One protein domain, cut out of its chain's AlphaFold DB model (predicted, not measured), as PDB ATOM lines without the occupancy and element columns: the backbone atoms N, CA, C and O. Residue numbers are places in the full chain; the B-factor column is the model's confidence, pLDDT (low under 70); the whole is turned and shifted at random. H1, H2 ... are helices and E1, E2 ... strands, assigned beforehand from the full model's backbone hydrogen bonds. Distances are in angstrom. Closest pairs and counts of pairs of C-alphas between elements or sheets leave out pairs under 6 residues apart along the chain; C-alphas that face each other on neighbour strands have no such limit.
ATOM      1  N   ASN A  32     248.510 181.562 221.832       88.94
ATOM      2  CA  ASN A  32     248.504 182.624 222.832       88.94
ATOM      3  C   ASN A  32     247.082 182.852 223.406       88.94
ATOM      4  O   ASN A  32     246.157 183.197 222.660       88.94
ATOM      5  N   PRO A  33     246.841 182.648 224.718       89.06
ATOM      6  CA  PRO A  33     245.540 182.928 225.321       89.06
ATOM      7  C   PRO A  33     245.254 184.440 225.306       89.06
ATOM      8  O   PRO A  33     245.962 185.240 225.917       89.06
ATOM      9  N   CYS A  34     244.185 184.841 224.621       88.31
ATOM     10  CA  CYS A  34     243.822 186.248 224.455       88.31
ATOM     11  C   CYS A  34     242.880 186.756 225.565       88.31
ATOM     12  O   CYS A  34     242.375 186.001 226.402       88.31
ATOM     13  N   ALA A  35     242.585 188.060 225.543       90.31
ATOM     14  CA  ALA A  35     241.705 188.713 226.515       90.31
ATOM     15  C   ALA A  35     240.274 188.135 226.559       90.31
ATOM     16  O   ALA A  35     239.589 188.302 227.564       90.31
ATOM     17  N   GLN A  36     239.811 187.436 225.515       91.81
ATOM     18  CA  GLN A  36     238.472 186.827 225.496       91.81
ATOM     19  C   GLN A  36     238.303 185.756 226.584       91.81
ATOM     20  O   GLN A  36     237.244 185.674 227.199       91.81
ATOM     21  N   ILE A  37     239.355 184.981 226.873       91.75
ATOM     22  CA  ILE A  37     239.337 183.965 227.938       91.75
ATOM     23  C   ILE A  37     239.222 184.625 229.316       91.75
ATOM     24  O   ILE A  37     238.494 184.142 230.181       91.75
ATOM     25  N   ASP A  38     239.901 185.754 229.509       91.88
ATOM     26  CA  ASP A  38     239.848 186.490 230.773       91.88
ATOM     27  C   ASP A  38     238.497 187.192 230.982       91.88
ATOM     28  O   ASP A  38     238.016 187.303 232.107       91.88
ATOM     29  N   ARG A  39     237.839 187.604 229.887       94.00
ATOM     30  CA  ARG A  39     236.459 188.116 229.912       94.00
ATOM     31  C   ARG A  39     235.442 187.037 230.282       94.00
ATOM     32  O   ARG A  39     234.461 187.354 230.943       94.00
ATOM     33  N   PHE A  40     235.665 185.783 229.879       94.00
ATOM     34  CA  PHE A  40     234.815 184.662 230.291       94.00
ATOM     35  C   PHE A  40     234.922 184.399 231.800       94.00
ATOM     36  O   PHE A  40     233.913 184.191 232.472       94.00
ATOM     37  N   ARG A  41     236.141 184.432 232.352       95.06
ATOM     38  CA  ARG A  41     236.373 184.377 233.798       95.06
ATOM     39  C   ARG A  41     237.674 185.091 234.154       95.06
ATOM     40  O   ARG A  41     238.743 184.702 233.687       95.06
ATOM     41  N   LYS A  42     237.581 186.078 235.048       95.25
ATOM     42  CA  LYS A  42     238.728 186.873 235.508       95.25
ATOM     43  C   LYS A  42     239.840 185.975 236.060       95.25
ATOM     44  O   LYS A  42     239.587 185.118 236.906       95.25
ATOM     45  N   GLY A  43     241.068 186.198 235.599       92.62
ATOM     46  CA  GLY A  43     242.265 185.465 236.016       92.62
ATOM     47  C   GLY A  43     242.472 184.135 235.289       92.62
ATOM     48  O   GLY A  43     243.482 183.470 235.519       92.62
ATOM     49  N   LEU A  44     241.558 183.730 234.400       93.69
ATOM     50  CA  LEU A  44     241.674 182.458 233.690       93.69
ATOM     51  C   LEU A  44     242.812 182.473 232.666       93.69
ATOM     52  O   LEU A  44     243.453 181.446 232.463       93.69
ATOM     53  N   LYS A  45     243.121 183.634 232.072       93.12
ATOM     54  CA  LYS A  45     244.264 183.776 231.156       93.12
ATOM     55  C   LYS A  45     245.580 183.379 231.833       93.12
ATOM     56  O   LYS A  45     246.383 182.671 231.237       93.12
ATOM     57  N   GLU A  46     245.769 183.783 233.089       92.50
ATOM     58  CA  GLU A  46     246.997 183.508 233.844       92.50
ATOM     59  C   GLU A  46     247.171 182.015 234.149       92.50
ATOM     60  O   GLU A  46     248.291 181.523 234.209       92.50
ATOM     61  N   LYS A  47     246.075 181.249 234.248       94.31
ATOM     62  CA  LYS A  47     246.134 179.790 234.456       94.31
ATOM     63  C   LYS A  47     246.760 179.028 233.286       94.31
ATOM     64  O   LYS A  47     247.147 177.876 233.457       94.31
ATOM     65  N   PHE A  48     246.865 179.656 232.117       93.75
ATOM     66  CA  PHE A  48     247.525 179.084 230.948       93.75
ATOM     67  C   PHE A  48     249.010 179.442 230.848       93.75
ATOM     68  O   PHE A  48     249.695 178.878 229.998       93.75
ATOM     69  N   VAL A  49     249.514 180.360 231.673       92.62
ATOM     70  CA  VAL A  49     250.911 180.805 231.653       92.62
ATOM     71  C   VAL A  49     251.721 179.952 232.626       92.62
ATOM     72  O   VAL A  49     251.320 179.741 233.767       92.62
ATOM     73  N   VAL A  50     252.864 179.447 232.170       92.06
ATOM     74  CA  VAL A  50     253.844 178.754 233.009       92.06
ATOM     75  C   VAL A  50     254.989 179.717 233.273       92.06
ATOM     76  O   VAL A  50     255.531 180.296 232.329       92.06
ATOM     77  N   ARG A  51     255.337 179.885 234.549       94.06
ATOM     78  CA  ARG A  51     256.426 180.755 234.986       94.06
ATOM     79  C   ARG A  51     257.509 179.963 235.705       94.06
ATOM     80  O   ARG A  51     257.192 178.954 236.336       94.06
ATOM     81  N   ASP A  52     258.751 180.412 235.576       94.50
ATOM     82  CA  ASP A  52     259.870 179.944 236.397       94.50
ATOM     83  C   ASP A  52     259.867 180.608 237.790       94.50
ATOM     84  O   ASP A  52     258.914 181.301 238.163       94.50
ATOM     85  N   ALA A  53     260.910 180.349 238.583       95.44
ATOM     86  CA  ALA A  53     261.043 180.870 239.944       95.44
ATOM     87  C   ALA A  53     261.248 182.395 239.973       95.44
ATOM     88  O   ALA A  53     260.837 183.061 240.922       95.44
ATOM     89  N   GLU A  54     261.833 182.948 238.915       95.31
ATOM     90  CA  GLU A  54     262.094 184.370 238.709       95.31
ATOM     91  C   GLU A  54     260.862 185.112 238.154       95.31
ATOM     92  O   GLU A  54     260.837 186.342 238.094       95.31
ATOM     93  N   GLY A  55     259.808 184.376 237.784       91.19
ATOM     94  CA  GLY A  55     258.544 184.908 237.283       91.19
ATOM     95  C   GLY A  55     258.495 185.122 235.767       91.19
ATOM     96  O   GLY A  55     257.481 185.638 235.268       91.19
ATOM     97  N   ASN A  56     259.530 184.707 235.029       92.00
ATOM     98  CA  ASN A  56     259.571 184.766 233.572       92.00
ATOM     99  C   ASN A  56     258.623 183.736 232.971       92.00
ATOM    100  O   ASN A  56     258.428 182.647 233.504       92.00
ATOM    101  N   ILE A  57     258.033 184.070 231.825       90.06
ATOM    102  CA  ILE A  57     257.153 183.151 231.106       90.06
ATOM    103  C   ILE A  57     258.017 182.139 230.357       90.06
ATOM    104  O   ILE A  57     258.641 182.481 229.359       90.06
ATOM    105  N   VAL A  58     257.996 180.889 230.812       90.88
ATOM    106  CA  VAL A  58     258.754 179.775 230.213       90.88
ATOM    107  C   VAL A  58     257.879 178.832 229.388       90.88
ATOM    108  O   VAL A  58     258.366 177.885 228.779       90.88
ATOM    109  N   GLY A  59     256.566 179.064 229.356       87.75
ATOM    110  CA  GLY A  59     255.671 178.291 228.507       87.75
ATOM    111  C   GLY A  59     254.215 178.717 228.602       87.75
ATOM    112  O   GLY A  59     253.808 179.479 229.481       87.75
ATOM    113  N   ARG A  60     253.401 178.182 227.689       91.69
ATOM    114  CA  ARG A  60     251.945 178.363 227.663       91.69
ATOM    115  C   ARG A  60     251.252 177.023 227.444       91.69
ATOM    116  O   ARG A  60     251.634 176.245 226.580       91.69
ATOM    117  N   LYS A  61     250.201 176.768 228.221       92.50
ATOM    118  CA  LYS A  61     249.390 175.539 228.190       92.50
ATOM    119  C   LYS A  61     248.004 175.771 227.577       92.50
ATOM    120  O   LYS A  61     247.029 175.170 228.010       92.50
ATOM    121  N   ALA A  62     247.899 176.653 226.582       92.50
ATOM    122  CA  ALA A  62     246.630 177.026 225.942       92.50
ATOM    123  C   ALA A  62     246.295 176.200 224.680       92.50
ATOM    124  O   ALA A  62     245.359 176.535 223.952       92.50
ATOM    125  N   GLY A  63     247.044 175.125 224.423       92.94
ATOM    126  CA  GLY A  63     246.937 174.310 223.214       92.94
ATOM    127  C   GLY A  63     247.892 174.756 222.107       92.94
ATOM    128  O   GLY A  63     248.737 175.629 222.303       92.94
ATOM    129  N   VAL A  64     247.748 174.128 220.943       94.19
ATOM    130  CA  VAL A  64     248.592 174.344 219.763       94.19
ATOM    131  C   VAL A  64     247.773 174.887 218.596       94.19
ATOM    132  O   VAL A  64     246.550 174.736 218.555       94.19
ATOM    133  N   LEU A  65     248.462 175.510 217.651       93.75
ATOM    134  CA  LEU A  65     247.941 175.933 216.359       93.75
ATOM    135  C   LEU A  65     248.597 175.102 215.260       93.75
ATOM    136  O   LEU A  65     249.699 174.577 215.429       93.75
ATOM    137  N   GLY A  66     247.909 174.978 214.134       93.56
ATOM    138  CA  GLY A  66     248.431 174.252 212.992       93.56
ATOM    139  C   GLY A  66     247.775 174.662 211.688       93.56
ATOM    140  O   GLY A  66     246.732 175.319 211.677       93.56
ATOM    141  N   VAL A  67     248.410 174.257 210.598       95.44
ATOM    142  CA  VAL A  67     247.971 174.491 209.224       95.44
ATOM    143  C   VAL A  67     247.534 173.163 208.623       95.44
ATOM    144  O   VAL A  67     248.154 172.127 208.859       95.44
ATOM    145  N   VAL A  68     246.433 173.176 207.876       95.69
ATOM    146  CA  VAL A  68     245.936 171.987 207.177       95.69
ATOM    147  C   VAL A  68     246.758 171.786 205.907       95.69
ATOM    148  O   VAL A  68     246.674 172.600 204.994       95.69
ATOM    149  N   GLU A  69     247.504 170.685 205.838       94.06
ATOM    150  CA  GLU A  69     248.284 170.302 204.651       94.06
ATOM    151  C   GLU A  69     247.420 169.519 203.658       94.06
ATOM    152  O   GLU A  69     247.470 169.724 202.447       94.06
ATOM    153  N   ARG A  70     246.579 168.617 204.180       93.38
ATOM    154  CA  ARG A  70     245.624 167.837 203.392       93.38
ATOM    155  C   ARG A  70     244.273 167.835 204.081       93.38
ATOM    156  O   ARG A  70     244.120 167.273 205.164       93.38
ATOM    157  N   GLY A  71     243.292 168.458 203.436       91.06
ATOM    158  CA  GLY A  71     241.919 168.517 203.926       91.06
ATOM    159  C   GLY A  71     241.156 167.199 203.771       91.06
ATOM    160  O   GLY A  71     241.521 166.321 202.989       91.06
TER     161      GLY A  71
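This is residues 32 to 71 of the 94 residues of the protein "MOSC domain-containing protein" of Blastomyces gilchristii (strain SLH14081) (UniProt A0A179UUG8). Beginning from the first printed residue, you meet a short helix, H1, then a small hairpin of two short strands, E1 and E2, set away from the helix, and last an arm: residues 66 to 71, of which 66 to 70 belong to strand E3, stick out free. The printed part has 40 residues, with one named helix and three named strands in the order H1, E1, E2, E3. The sheet is E1 and E2, antiparallel, and the class is mixed, helices and strands. The whole is flat, spanning 41 by 25 by 10 A, and only just loose, close to extended, with a radius of gyration of the C-alphas of 13.3 A.

Find C-alpha 35 at (241.705, 188.713, 226.515); from there H1, residues 35 to 40, runs 8.8 A. E1, residues 49 to 51, begins at C-alpha 49 at (250.911, 180.805, 231.653) and is 6.4 A long. E2, residues 57 to 60, is 7.9 A long. E3, residues 64 to 70, runs 17.9 A to C-alpha 70 at (245.624, 167.837, 203.392).

Look first at the hairpin E1 and E2, antiparallel with 149 degrees between their directions. C-alphas 51 and 57 face each other at 4.6 A, and N 50 and O 59 are within hydrogen-bond range at 2.9 A. In H1, every O i to N i+4 pair is within hydrogen-bond range. H1 is apart from E2 and from E3. E3 is apart from E1 and E2, and it pairs with no named strand.

The C-alphas of Glu 54 and Gly 71, the two farthest apart, are 43.2 A from each other. The printed part has no cut. The links E1 to E2 and E2 to E3 are tight, and H1 to E1 is short. The mean pLDDT of the printed part is 92.7, and no printed residue is under 70.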